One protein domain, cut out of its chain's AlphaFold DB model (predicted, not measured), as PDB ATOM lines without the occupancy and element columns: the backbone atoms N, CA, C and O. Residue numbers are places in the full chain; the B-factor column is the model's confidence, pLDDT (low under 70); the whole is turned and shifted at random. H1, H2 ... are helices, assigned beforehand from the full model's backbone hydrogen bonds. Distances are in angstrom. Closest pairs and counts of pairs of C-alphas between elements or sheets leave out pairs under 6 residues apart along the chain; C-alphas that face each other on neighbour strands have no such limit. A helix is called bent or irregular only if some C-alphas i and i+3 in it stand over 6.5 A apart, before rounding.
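What this domain is: This is residues 59 to 156 of the 450 residues of the protein "HMG box domain-containing protein" of Coprinellus micaceus (UniProt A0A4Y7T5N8). Two long helices, H4 and H5, make a wide V that meets at a corner, where residues 129 to 134 stick out; the bent helix H2 lies across the opening like the bar of an A, its arm H2a packed on H5 and its arm H2b on H4. Short H1 packs near the far end of H5, and short H3 lies beyond the start of H4. The printed part has 98 residues with five named helices, H1 to H5 in order, and no named strand: all helix. It is loose, with a radius of gyration of the C-alphas of 17.8 A, and elongated, spanning 55 by 33 by 19 A.

How they stand to each other: H1, residues 66 to 69, touches residues 148 to 152 alone of H5, residues 132 to 154; the closest C-alphas, Leu 69 and His 149, are 5.1 A apart. H2, residues 76 to 95, was assigned as one helix by its hydrogen bonds but is bent: C-alphas 83 and 86 are 7.3 A apart, and its arms H2a, residues 76 to 83, and H2b, residues 86 to 95, stand at a steep tilt of 62 degrees. H2a touches residues 135 to 142 alone of H5, about perpendicular at 84 degrees, closest at the C-alphas of Pro 76 and Tyr 138, 5.0 A. H2b touches residues 115 to 119 alone of H4, residues 113 to 129, opposite ways at a steep tilt of 59 degrees, closest at the C-alphas of Val 92 and Pro 115, 5.9 A. H3, residues 105 to 110, and H4 meet only through their link. Every O i to N i+4 pair is within hydrogen-bond range in H2a, H2b and H4, against 1 of 2 in H3 and 17 of 19 in H5; H1 is too short for such a pair.

Where its parts are: H1 begins at C-alpha 66 (24.088, -3.053, 39.693). H2a is 10.8 A long, H2b 14.5 A, H4 24.4 A and H5 31.7 A. H5 has a kink of 25 degrees near residue 139, is only just irregular, with C-alphas 134 and 137 6.8 A apart, and ends at C-alpha 154 (24.166, -6.218, 52.374).

The domain as a whole: The C-alphas farthest apart, those of Asp 101 and Gln 154, are 55.9 A apart. The printed part has no cut, and no link is long. The pLDDT is under 70 at residues 61 to 62 and 97 to 113.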
ATOM      1  N   VAL A  59      34.704  11.595  38.209       79.00
ATOM      2  CA  VAL A  59      33.302  11.810  37.825       79.00
ATOM      3  C   VAL A  59      32.407  11.144  38.875       79.00
ATOM      4  O   VAL A  59      32.322   9.915  38.907       79.00
ATOM      5  N   SER A  60      31.770  11.951  39.730       71.50
ATOM      6  CA  SER A  60      30.935  11.482  40.853       71.50
ATOM      7  C   SER A  60      29.476  11.204  40.462       71.50
ATOM      8  O   SER A  60      28.817  10.356  41.063       71.50
ATOM      9  N   ASP A  61      28.993  11.864  39.406       59.88
ATOM     10  CA  ASP A  61      27.553  12.068  39.165       59.88
ATOM     11  C   ASP A  61      26.834  10.865  38.542       59.88
ATOM     12  O   ASP A  61      25.637  10.910  38.261       59.88
ATOM     13  N   LYS A  62      27.553   9.765  38.307       67.25
ATOM     14  CA  LYS A  62      26.955   8.534  37.796       67.25
ATOM     15  C   LYS A  62      26.540   7.654  38.966       67.25
ATOM     16  O   LYS A  62      27.382   7.157  39.714       67.25
ATOM     17  N   THR A  63      25.235   7.426  39.089       75.38
ATOM     18  CA  THR A  63      24.708   6.288  39.845       75.38
ATOM     19  C   THR A  63      25.341   5.020  39.283       75.38
ATOM     20  O   THR A  63      25.194   4.742  38.091       75.38
ATOM     21  N   LEU A  64      26.081   4.291  40.119       78.12
ATOM     22  CA  LEU A  64      26.698   3.030  39.714       78.12
ATOM     23  C   LEU A  64      25.597   2.030  39.368       78.12
ATOM     24  O   LEU A  64      24.631   1.897  40.122       78.12
ATOM     25  N   SER A  65      25.738   1.338  38.240       82.00
ATOM     26  CA  SER A  65      24.806   0.266  37.886       82.00
ATOM     27  C   SER A  65      24.991  -0.945  38.804       82.00
ATOM     28  O   SER A  65      26.066  -1.136  39.374       82.00
ATOM     29  N   ASP A  66      23.977  -1.808  38.915       75.81
ATOM     30  CA  ASP A  66      24.088  -3.053  39.693       75.81
ATOM     31  C   ASP A  66      25.255  -3.937  39.204       75.81
ATOM     32  O   ASP A  66      25.964  -4.552  40.003       75.81
ATOM     33  N   ASP A  67      25.535  -3.928  37.897       79.50
ATOM     34  CA  ASP A  67      26.695  -4.606  37.311       79.50
ATOM     35  C   ASP A  67      28.030  -4.013  37.781       79.50
ATOM     36  O   ASP A  67      28.997  -4.750  37.992       79.50
ATOM     37  N   GLU A  68      28.121  -2.692  37.945       80.44
ATOM     38  CA  GLU A  68      29.312  -2.021  38.474       80.44
ATOM     39  C   GLU A  68      29.465  -2.238  39.979       80.44
ATOM     40  O   GLU A  68      30.577  -2.496  40.440       80.44
ATOM     41  N   LEU A  69      28.357  -2.215  40.719       81.06
ATOM     42  CA  LEU A  69      28.304  -2.522  42.148       81.06
ATOM     43  C   LEU A  69      28.632  -3.986  42.441       81.06
ATOM     44  O   LEU A  69      29.075  -4.292  43.540       81.06
ATOM     45  N   SER A  70      28.453  -4.891  41.476       75.12
ATOM     46  CA  SER A  70      28.829  -6.300  41.629       75.12
ATOM     47  C   SER A  70      30.335  -6.565  41.524       75.12
ATOM     48  O   SER A  70      30.809  -7.645  41.888       75.12
ATOM     49  N   LYS A  71      31.099  -5.604  40.995       83.50
ATOM     50  CA  LYS A  71      32.550  -5.717  40.818       83.50
ATOM     51  C   LYS A  71      33.265  -5.210  42.060       83.50
ATOM     52  O   LYS A  71      32.816  -4.272  42.708       83.50
ATOM     53  N   ARG A  72      34.447  -5.774  42.334       84.19
ATOM     54  CA  ARG A  72      35.318  -5.292  43.412       84.19
ATOM     55  C   ARG A  72      35.527  -3.771  43.276       84.19
ATOM     56  O   ARG A  72      35.889  -3.324  42.182       84.19
ATOM     57  N   PRO A  73      35.339  -2.986  44.352       88.19
ATOM     58  CA  PRO A  73      35.486  -1.540  44.285       88.19
ATOM     59  C   PRO A  73      36.932  -1.163  43.905       88.19
ATOM     60  O   PRO A  73      37.879  -1.766  44.426       88.19
ATOM     61  N   PRO A  74      37.124  -0.197  42.990       89.31
ATOM     62  CA  PRO A  74      38.448   0.185  42.508       89.31
ATOM     63  C   PRO A  74      39.269   0.913  43.583       89.31
ATOM     64  O   PRO A  74      38.732   1.648  44.409       89.31
ATOM     65  N   ASN A  75      40.595   0.743  43.539       93.31
ATOM     66  CA  ASN A  75      41.546   1.569  44.298       93.31
ATOM     67  C   ASN A  75      41.551   3.016  43.737       93.31
ATOM     68  O   ASN A  75      41.340   3.168  42.529       93.31
ATOM     69  N   PRO A  76      41.824   4.053  44.558       94.19
ATOM     70  CA  PRO A  76      42.019   5.443  44.117       94.19
ATOM     71  C   PRO A  76      42.791   5.610  42.797       94.19
ATOM     72  O   PRO A  76      42.342   6.335  41.910       94.19
ATOM     73  N   PHE A  77      43.889   4.866  42.602       94.75
ATOM     74  CA  PHE A  77      44.658   4.909  41.353       94.75
ATOM     75  C   PHE A  77      43.826   4.506  40.127       94.75
ATOM     76  O   PHE A  77      43.909   5.147  39.084       94.75
ATOM     77  N   PHE A  78      42.984   3.474  40.227       92.94
ATOM     78  CA  PHE A  78      42.129   3.051  39.112       92.94
ATOM     79  C   PHE A  78      41.023   4.062  38.806       92.94
ATOM     80  O   PHE A  78      40.578   4.151  37.663       92.94
ATOM     81  N   ILE A  79      40.597   4.842  39.799       92.69
ATOM     82  CA  ILE A  79      39.641   5.936  39.607       92.69
ATOM     83  C   ILE A  79      40.328   7.091  38.877       92.69
ATOM     84  O   ILE A  79      39.801   7.577  37.875       92.69
ATOM     85  N   PHE A  80      41.538   7.455  39.306       94.69
ATOM     86  CA  PHE A  80      42.392   8.418  38.613       94.69
ATOM     87  C   PHE A  80      42.675   7.994  37.165       94.69
ATOM     88  O   PHE A  80      42.422   8.758  36.231       94.69
ATOM     89  N   ALA A  81      43.136   6.760  36.958       93.25
ATOM     90  CA  ALA A  81      43.420   6.217  35.637       93.25
ATOM     91  C   ALA A  81      42.150   6.158  34.775       93.25
ATOM     92  O   ALA A  81      42.188   6.512  33.602       93.25
ATOM     93  N   GLY A  82      41.003   5.781  35.344       90.56
ATOM     94  CA  GLY A  82      39.721   5.764  34.637       90.56
ATOM     95  C   GLY A  82      39.293   7.143  34.125       90.56
ATOM     96  O   GLY A  82      38.807   7.248  32.998       90.56
ATOM     97  N   ALA A  83      39.515   8.200  34.910       90.25
ATOM     98  CA  ALA A  83      39.192   9.575  34.523       90.25
ATOM     99  C   ALA A  83      40.150  10.144  33.459       90.25
ATOM    100  O   ALA A  83      39.731  10.917  32.595       90.25
ATOM    101  N   ASN A  84      41.422   9.740  33.498       92.88
ATOM    102  CA  ASN A  84      42.501  10.395  32.754       92.88
ATOM    103  C   ASN A  84      43.076   9.578  31.585       92.88
ATOM    104  O   ASN A  84      43.735  10.136  30.711       92.88
ATOM    105  N   ARG A  85      42.798   8.271  31.496       90.38
ATOM    106  CA  ARG A  85      43.350   7.408  30.440       90.38
ATOM    107  C   ARG A  85      42.917   7.819  29.044       90.38
ATOM    108  O   ARG A  85      43.746   7.842  28.147       90.38
ATOM    109  N   ARG A  86      41.633   8.121  28.841       87.50
ATOM    110  CA  ARG A  86      41.114   8.503  27.518       87.50
ATOM    111  C   ARG A  86      41.738   9.803  26.986       87.50
ATOM    112  O   ARG A  86      42.251   9.745  25.873       87.50
ATOM    113  N   PRO A  87      41.739  10.930  27.731       87.25
ATOM    114  CA  PRO A  87      42.368  12.155  27.239       87.25
ATOM    115  C   PRO A  87      43.876  11.985  27.022       87.25
ATOM    116  O   PRO A  87      44.389  12.433  26.004       87.25
ATOM    117  N   LEU A  88      44.583  11.269  27.902       88.62
ATOM    118  CA  LEU A  88      46.013  11.018  27.706       88.62
ATOM    119  C   LEU A  88      46.295  10.141  26.477       88.62
ATOM    120  O   LEU A  88      47.201  10.436  25.706       88.62
ATOM    121  N   MET A  89      45.510   9.082  26.268       87.06
ATOM    122  CA  MET A  89      45.617   8.230  25.080       87.06
ATOM    123  C   MET A  89      45.419   9.017  23.787       87.06
ATOM    124  O   MET A  89      46.070   8.712  22.797       87.06
ATOM    125  N   GLU A  90      44.532  10.010  23.774       86.31
ATOM    126  CA  GLU A  90      44.312  10.871  22.609       86.31
ATOM    127  C   GLU A  90      45.540  11.736  22.306       86.31
ATOM    128  O   GLU A  90      45.975  11.792  21.156       86.31
ATOM    129  N   VAL A  91      46.159  12.322  23.336       86.25
ATOM    130  CA  VAL A  91      47.416  13.077  23.203       86.25
ATOM    131  C   VAL A  91      48.537  12.173  22.684       86.25
ATOM    132  O   VAL A  91      49.167  12.491  21.678       86.25
ATOM    133  N   VAL A  92      48.740  11.008  23.309       84.19
ATOM    134  CA  VAL A  92      49.770  10.037  22.902       84.19
ATOM    135  C   VAL A  92      49.532   9.535  21.480       84.19
ATOM    136  O   VAL A  92      50.453   9.523  20.671       84.19
ATOM    137  N   ASN A  93      48.297   9.182  21.128       82.88
ATOM    138  CA  ASN A  93      47.974   8.751  19.771       82.88
ATOM    139  C   ASN A  93      48.234   9.844  18.734       82.88
ATOM    140  O   ASN A  93      48.563   9.498  17.609       82.88
ATOM    141  N   ASN A  94      48.063  11.125  19.080       80.62
ATOM    142  CA  ASN A  94      48.329  12.238  18.171       80.62
ATOM    143  C   ASN A  94      49.829  12.486  17.958       80.62
ATOM    144  O   ASN A  94      50.203  12.815  16.838       80.62
ATOM    145  N   MET A  95      50.665  12.291  18.983       73.94
ATOM    146  CA  MET A  95      52.126  12.417  18.859       73.94
ATOM    147  C   MET A  95      52.743  11.243  18.099       73.94
ATOM    148  O   MET A  95      53.583  11.439  17.234       73.94
ATOM    149  N   TYR A  96      52.281  10.022  18.372       70.12
ATOM    150  CA  TYR A  96      52.782   8.810  17.722       70.12
ATOM    151  C   TYR A  96      51.923   8.397  16.523       70.12
ATOM    152  O   TYR A  96      51.833   7.206  16.214       70.12
ATOM    153  N   LYS A  97      51.268   9.352  15.838       64.81
ATOM    154  CA  LYS A  97      50.665   9.044  14.535       64.81
ATOM    155  C   LYS A  97      51.809   8.674  13.596       64.81
ATOM    156  O   LYS A  97      52.665   9.519  13.350       64.81
ATOM    157  N   PRO A  98      51.845   7.439  13.071       55.59
ATOM    158  CA  PRO A  98      52.852   7.081  12.093       55.59
ATOM    159  C   PRO A  98      52.674   8.014  10.895       55.59
ATOM    160  O   PRO A  98      51.583   8.098  10.336       55.59
ATOM    161  N   ALA A  99      53.737   8.722  10.520       52.69
ATOM    162  CA  ALA A  99      53.753   9.642   9.382       52.69
ATOM    163  C   ALA A  99      53.680   8.923   8.013       52.69
ATOM    164  O   ALA A  99      53.917   9.542   6.981       52.69
ATOM    165  N   GLY A 100      53.377   7.620   8.002       55.91
ATOM    166  CA  GLY A 100      53.348   6.766   6.819       55.91
ATOM    167  C   GLY A 100      51.936   6.389   6.377       55.91
ATOM    168  O   GLY A 100      50.960   6.575   7.109       55.91
ATOM    169  N   ASP A 101      51.853   5.835   5.166       54.41
ATOM    170  CA  ASP A 101      50.610   5.358   4.561       54.41
ATOM    171  C   ASP A 101      49.876   4.414   5.535       54.41
ATOM    172  O   ASP A 101      50.476   3.465   6.057       54.41
ATOM    173  N   PRO A 102      48.576   4.628   5.819       57.41
ATOM    174  CA  PRO A 102      47.825   3.802   6.764       57.41
ATOM    175  C   PRO A 102      47.768   2.316   6.372       57.41
ATOM    176  O   PRO A 102      47.429   1.486   7.231       57.41
ATOM    177  N   ASP A 103      48.115   2.000   5.123       57.00
ATOM    178  CA  ASP A 103      48.133   0.666   4.534       57.00
ATOM    179  C   ASP A 103      49.437  -0.111   4.741       57.00
ATOM    180  O   ASP A 103      49.421  -1.330   4.553       57.00
ATOM    181  N   ASP A 104      50.508   0.527   5.224       55.75
ATOM    182  CA  ASP A 104      51.761  -0.156   5.547       55.75
ATOM    183  C   ASP A 104      51.554  -1.155   6.710       55.75
ATOM    184  O   ASP A 104      51.067  -0.826   7.802       55.75
ATOM    185  N   GLU A 105      51.872  -2.426   6.462       51.84
ATOM    186  CA  GLU A 105      51.699  -3.547   7.396       51.84
ATOM    187  C   GLU A 105      52.552  -3.375   8.667       51.84
ATOM    188  O   GLU A 105      52.139  -3.771   9.764       51.84
ATOM    189  N   THR A 106      53.700  -2.697   8.562       50.25
ATOM    190  CA  THR A 106      54.571  -2.380   9.708       50.25
ATOM    191  C   THR A 106      53.880  -1.415  10.674       50.25
ATOM    192  O   THR A 106      53.823  -1.656  11.884       50.25
ATOM    193  N   VAL A 107      53.216  -0.400  10.118       48.97
ATOM    194  CA  VAL A 107      52.384   0.577  10.820       48.97
ATOM    195  C   VAL A 107      51.156  -0.100  11.442       48.97
ATOM    196  O   VAL A 107      50.760   0.247  12.554       48.97
ATOM    197  N   LYS A 108      50.566  -1.119  10.804       47.41
ATOM    198  CA  LYS A 108      49.437  -1.887  11.372       47.41
ATOM    199  C   LYS A 108      49.814  -2.740  12.590       47.41
ATOM    200  O   LYS A 108      48.982  -2.885  13.481       47.41
ATOM    201  N   SER A 109      51.043  -3.252  12.671       46.19
ATOM    202  CA  SER A 109      51.487  -4.107  13.787       46.19
ATOM    203  C   SER A 109      51.794  -3.335  15.086       46.19
ATOM    204  O   SER A 109      51.579  -3.854  16.185       46.19
ATOM    205  N   GLY A 110      52.220  -2.069  14.971       48.22
ATOM    206  CA  GLY A 110      52.473  -1.152  16.094       48.22
ATOM    207  C   GLY A 110      51.252  -0.338  16.547       48.22
ATOM    208  O   GLY A 110      51.271   0.244  17.639       48.22
ATOM    209  N   LYS A 111      50.167  -0.324  15.752       53.22
ATOM    210  CA  LYS A 111      48.890   0.343  16.065       53.22
ATOM    211  C   LYS A 111      48.282  -0.239  17.348       53.22
ATOM    212  O   LYS A 111      47.547  -1.220  17.342       53.22
ATOM    213  N   GLY A 112      48.573   0.401  18.478       57.88
ATOM    214  CA  GLY A 112      47.776   0.294  19.700       57.88
ATOM    215  C   GLY A 112      48.473  -0.279  20.930       57.88
ATOM    216  O   GLY A 112      47.997  -0.017  22.030       57.88
ATOM    217  N   ARG A 113      49.605  -0.994  20.816       67.44
ATOM    218  CA  ARG A 113      50.329  -1.471  22.018       67.44
ATOM    219  C   ARG A 113      51.199  -0.385  22.647       67.44
ATOM    220  O   ARG A 113      51.123  -0.190  23.858       67.44
ATOM    221  N   LEU A 114      51.964   0.349  21.836       72.06
ATOM    222  CA  LEU A 114      52.856   1.411  22.314       72.06
ATOM    223  C   LEU A 114      52.080   2.546  23.017       72.06
ATOM    224  O   LEU A 114      52.381   2.809  24.182       72.06
ATOM    225  N   PRO A 115      51.010   3.131  22.432       79.44
ATOM    226  CA  PRO A 115      50.239   4.172  23.115       79.44
ATOM    227  C   PRO A 115      49.598   3.709  24.428       79.44
ATOM    228  O   PRO A 115      49.541   4.458  25.404       79.44
ATOM    229  N   VAL A 116      49.143   2.452  24.491       81.81
ATOM    230  CA  VAL A 116      48.529   1.883  25.700       81.81
ATOM    231  C   VAL A 116      49.558   1.670  26.810       81.81
ATOM    232  O   VAL A 116      49.279   2.001  27.964       81.81
ATOM    233  N   MET A 117      50.740   1.140  26.492       83.19
ATOM    234  CA  MET A 117      51.797   0.958  27.489       83.19
ATOM    235  C   MET A 117      52.368   2.298  27.950       83.19
ATOM    236  O   MET A 117      52.517   2.508  29.154       83.19
ATOM    237  N   LEU A 118      52.601   3.226  27.018       85.06
ATOM    238  CA  LEU A 118      53.123   4.548  27.337       85.06
ATOM    239  C   LEU A 118      52.144   5.344  28.202       85.06
ATOM    240  O   LEU A 118      52.519   5.815  29.269       85.06
ATOM    241  N   SER A 119      50.865   5.415  27.819       87.25
ATOM    242  CA  SER A 119      49.846   6.087  28.638       87.25
ATOM    243  C   SER A 119      49.720   5.478  30.035       87.25
ATOM    244  O   SER A 119      49.541   6.213  31.002       87.25
ATOM    245  N   SER A 120      49.859   4.157  30.178       89.25
ATOM    246  CA  SER A 120      49.828   3.504  31.492       89.25
ATOM    247  C   SER A 120      51.025   3.910  32.358       89.25
ATOM    248  O   SER A 120      50.840   4.212  33.534       89.25
ATOM    249  N   ARG A 121      52.237   3.979  31.783       88.75
ATOM    250  CA  ARG A 121      53.440   4.468  32.484       88.75
ATOM    251  C   ARG A 121      53.305   5.935  32.887       88.75
ATOM    252  O   ARG A 121      53.538   6.273  34.043       88.75
ATOM    253  N   LEU A 122      52.863   6.781  31.961       91.00
ATOM    254  CA  LEU A 122      52.650   8.209  32.191       91.00
ATOM    255  C   LEU A 122      51.586   8.463  33.273       91.00
ATOM    256  O   LEU A 122      51.781   9.314  34.134       91.00
ATOM    257  N   LEU A 123      50.493   7.692  33.309       93.75
ATOM    258  CA  LEU A 123      49.507   7.786  34.397       93.75
ATOM    259  C   LEU A 123      50.104   7.416  35.755       93.75
ATOM    260  O   LEU A 123      49.786   8.072  36.744       93.75
ATOM    261  N   SER A 124      50.954   6.390  35.821       92.69
ATOM    262  CA  SER A 124      51.647   6.034  37.062       92.69
ATOM    263  C   SER A 124      52.582   7.154  37.520       92.69
ATOM    264  O   SER A 124      52.533   7.534  38.689       92.69
ATOM    265  N   LEU A 125      53.369   7.734  36.609       92.12
ATOM    266  CA  LEU A 125      54.234   8.883  36.908       92.12
ATOM    267  C   LEU A 125      53.421  10.081  37.405       92.12
ATOM    268  O   LEU A 125      53.716  10.622  38.469       92.12
ATOM    269  N   ALA A 126      52.343  10.440  36.703       93.12
ATOM    270  CA  ALA A 126      51.458  11.518  37.127       93.12
ATOM    271  C   ALA A 126      50.861  11.241  38.510       93.12
ATOM    272  O   ALA A 126      50.899  12.111  39.371       93.12
ATOM    273  N   TRP A 127      50.365  10.027  38.766       95.31
ATOM    274  CA  TRP A 127      49.821   9.663  40.072       95.31
ATOM    275  C   TRP A 127      50.850   9.829  41.191       95.31
ATOM    276  O   TRP A 127      50.526  10.397  42.235       95.31
ATOM    277  N   HIS A 128      52.088   9.373  40.979       93.31
ATOM    278  CA  HIS A 128      53.170   9.498  41.956       93.31
ATOM    279  C   HIS A 128      53.624  10.945  42.174       93.31
ATOM    280  O   HIS A 128      53.974  11.289  43.302       93.31
ATOM    281  N   GLY A 129      53.531  11.792  41.150       89.56
ATOM    282  CA  GLY A 129      53.835  13.216  41.246       89.56
ATOM    283  C   GLY A 129      52.745  14.070  41.913       89.56
ATOM    284  O   GLY A 129      53.035  15.170  42.376       89.56
ATOM    285  N   LEU A 130      51.499  13.584  42.007       91.50
ATOM    286  CA  LEU A 130      50.435  14.304  42.716       91.50
ATOM    287  C   LEU A 130      50.731  14.430  44.216       91.50
ATOM    288  O   LEU A 130      51.099  13.459  44.877       91.50
ATOM    289  N   SER A 131      50.460  15.614  44.768       92.00
ATOM    290  CA  SER A 131      50.399  15.833  46.217       92.00
ATOM    291  C   SER A 131      49.206  15.110  46.848       92.00
ATOM    292  O   SER A 131      48.206  14.838  46.179       92.00
ATOM    293  N   ASP A 132      49.260  14.874  48.159       91.19
ATOM    294  CA  ASP A 132      48.176  14.198  48.884       91.19
ATOM    295  C   ASP A 132      46.835  14.936  48.744       91.19
ATOM    296  O   ASP A 132      45.820  14.308  48.451       91.19
ATOM    297  N   SER A 133      46.851  16.273  48.800       89.81
ATOM    298  CA  SER A 133      45.661  17.111  48.564       89.81
ATOM    299  C   SER A 133      45.048  16.941  47.167       89.81
ATOM    300  O   SER A 133      43.844  17.079  46.983       89.81
ATOM    301  N   GLN A 134      45.861  16.620  46.156       90.94
ATOM    302  CA  GLN A 134      45.376  16.374  44.796       90.94
ATOM    303  C   GLN A 134      44.889  14.934  44.610       90.94
ATOM    304  O   GLN A 134      44.090  14.669  43.712       90.94
ATOM    305  N   ARG A 135      45.362  13.994  45.439       93.12
ATOM    306  CA  ARG A 135      44.886  12.605  45.449       93.12
ATOM    307  C   ARG A 135      43.591  12.439  46.239       93.12
ATOM    308  O   ARG A 135      42.816  11.542  45.911       93.12
ATOM    309  N   GLU A 136      43.355  13.288  47.236       93.62
ATOM    310  CA  GLU A 136      42.205  13.244  48.149       93.62
ATOM    311  C   GLU A 136      40.853  13.032  47.438       93.62
ATOM    312  O   GLU A 136      40.179  12.061  47.780       93.62
ATOM    313  N   PRO A 137      40.494  13.755  46.354       92.75
ATOM    314  CA  PRO A 137      39.215  13.525  45.673       92.75
ATOM    315  C   PRO A 137      39.045  12.093  45.140       92.75
ATOM    316  O   PRO A 137      37.944  11.544  45.124       92.75
ATOM    317  N   TYR A 138      40.134  11.459  44.692       94.31
ATOM    318  CA  TYR A 138      40.105  10.075  44.213       94.31
ATOM    319  C   TYR A 138      40.043   9.071  45.367       94.31
ATOM    320  O   TYR A 138      39.477   7.989  45.198       94.31
ATOM    321  N   HIS A 139      40.608   9.414  46.529       93.94
ATOM    322  CA  HIS A 139      40.443   8.638  47.757       93.94
ATOM    323  C   HIS A 139      38.997   8.682  48.248       93.94
ATOM    324  O   HIS A 139      38.419   7.623  48.493       93.94
ATOM    325  N   ASP A 140      38.396   9.867  48.293       93.75
ATOM    326  CA  ASP A 140      37.003  10.052  48.697       93.75
ATOM    327  C   ASP A 140      36.047   9.287  47.786       93.75
ATOM    328  O   ASP A 140      35.168   8.558  48.254       93.75
ATOM    329  N   GLU A 141      36.258   9.368  46.471       93.06
ATOM    330  CA  GLU A 141      35.466   8.610  45.506       93.06
ATOM    331  C   GLU A 141      35.671   7.095  45.675       93.06
ATOM    332  O   GLU A 141      34.707   6.332  45.588       93.06
ATOM    333  N   ALA A 142      36.887   6.624  45.967       92.81
ATOM    334  CA  ALA A 142      37.127   5.204  46.228       92.81
ATOM    335  C   ALA A 142      36.395   4.715  47.480       92.81
ATOM    336  O   ALA A 142      35.760   3.658  47.448       92.81
ATOM    337  N   GLU A 143      36.436   5.486  48.564       93.19
ATOM    338  CA  GLU A 143      35.703   5.181  49.792       93.19
ATOM    339  C   GLU A 143      34.189   5.210  49.565       93.19
ATOM    340  O   GLU A 143      33.479   4.304  50.008       93.19
ATOM    341  N   ARG A 144      33.681   6.174  48.790       91.88
ATOM    342  CA  ARG A 144      32.268   6.219  48.393       91.88
ATOM    343  C   ARG A 144      31.857   4.952  47.641       91.88
ATOM    344  O   ARG A 144      30.847   4.341  47.983       91.88
ATOM    345  N   ARG A 145      32.648   4.505  46.657       90.50
ATOM    346  CA  ARG A 145      32.367   3.272  45.896       90.50
ATOM    347  C   ARG A 145      32.435   2.017  46.760       90.50
ATOM    348  O   ARG A 145      31.628   1.113  46.561       90.50
ATOM    349  N   LYS A 146      33.355   1.955  47.729       90.75
ATOM    350  CA  LYS A 146      33.418   0.857  48.707       90.75
ATOM    351  C   LYS A 146      32.152   0.790  49.560       90.75
ATOM    352  O   LYS A 146      31.606  -0.298  49.720       90.75
ATOM    353  N   LYS A 147      31.672   1.934  50.061       90.75
ATOM    354  CA  LYS A 147      30.424   2.017  50.839       90.75
ATOM    355  C   LYS A 147      29.223   1.556  50.017       90.75
ATOM    356  O   LYS A 147      28.520   0.650  50.444       90.75
ATOM    357  N   LEU A 148      29.067   2.076  48.796       89.38
ATOM    358  CA  LEU A 148      27.976   1.676  47.899       89.38
ATOM    359  C   LEU A 148      28.016   0.183  47.551       89.38
ATOM    360  O   LEU A 148      26.982  -0.481  47.567       89.38
ATOM    361  N   HIS A 149      29.200  -0.367  47.274       88.00
ATOM    362  CA  HIS A 149      29.370  -1.803  47.049       88.00
ATOM    363  C   HIS A 149      28.947  -2.615  48.283       88.00
ATOM    364  O   HIS A 149      28.255  -3.624  48.160       88.00
ATOM    365  N   PHE A 150      29.351  -2.190  49.482       87.56
ATOM    366  CA  PHE A 150      28.994  -2.867  50.727       87.56
ATOM    367  C   PHE A 150      27.485  -2.811  51.010       87.56
ATOM    368  O   PHE A 150      26.895  -3.837  51.335       87.56
ATOM    369  N   GLU A 151      26.836  -1.666  50.804       88.12
ATOM    370  CA  GLU A 151      25.379  -1.515  50.924       88.12
ATOM    371  C   GLU A 151      24.622  -2.371  49.893       88.12
ATOM    372  O   GLU A 151      23.618  -3.019  50.210       88.12
ATOM    373  N   ALA A 152      25.108  -2.426  48.651       86.06
ATOM    374  CA  ALA A 152      24.542  -3.266  47.597       86.06
ATOM    375  C   ALA A 152      24.698  -4.766  47.913       86.06
ATOM    376  O   ALA A 152      23.791  -5.560  47.651       86.06
ATOM    377  N   TRP A 153      25.817  -5.146  48.532       84.69
ATOM    378  CA  TRP A 153      26.062  -6.498  49.024       84.69
ATOM    379  C   TRP A 153      25.149  -6.862  50.203       84.69
ATOM    380  O   TRP A 153      24.490  -7.899  50.160       84.69
ATOM    381  N   GLN A 154      25.037  -5.995  51.213       86.12
ATOM    382  CA  GLN A 154      24.166  -6.218  52.374       86.12
ATOM    383  C   GLN A 154      22.684  -6.300  51.997       86.12
ATOM    384  O   GLN A 154      21.950  -7.111  52.553       86.12
ATOM    385  N   SER A 155      22.244  -5.494  51.028       85.81
ATOM    386  CA  SER A 155      20.857  -5.508  50.543       85.81
ATOM    387  C   SER A 155      20.519  -6.704  49.643       85.81
ATOM    388  O   SER A 155      19.394  -6.798  49.160       85.81
ATOM    389  N   GLY A 156      21.467  -7.612  49.380       79.38
ATOM    390  CA  GLY A 156      21.250  -8.785  48.529       79.38
ATOM    391  C   GLY A 156      21.114  -8.473  47.033       79.38
ATOM    392  O   GLY A 156      20.902  -9.391  46.244       79.38
TER     393      GLY A 156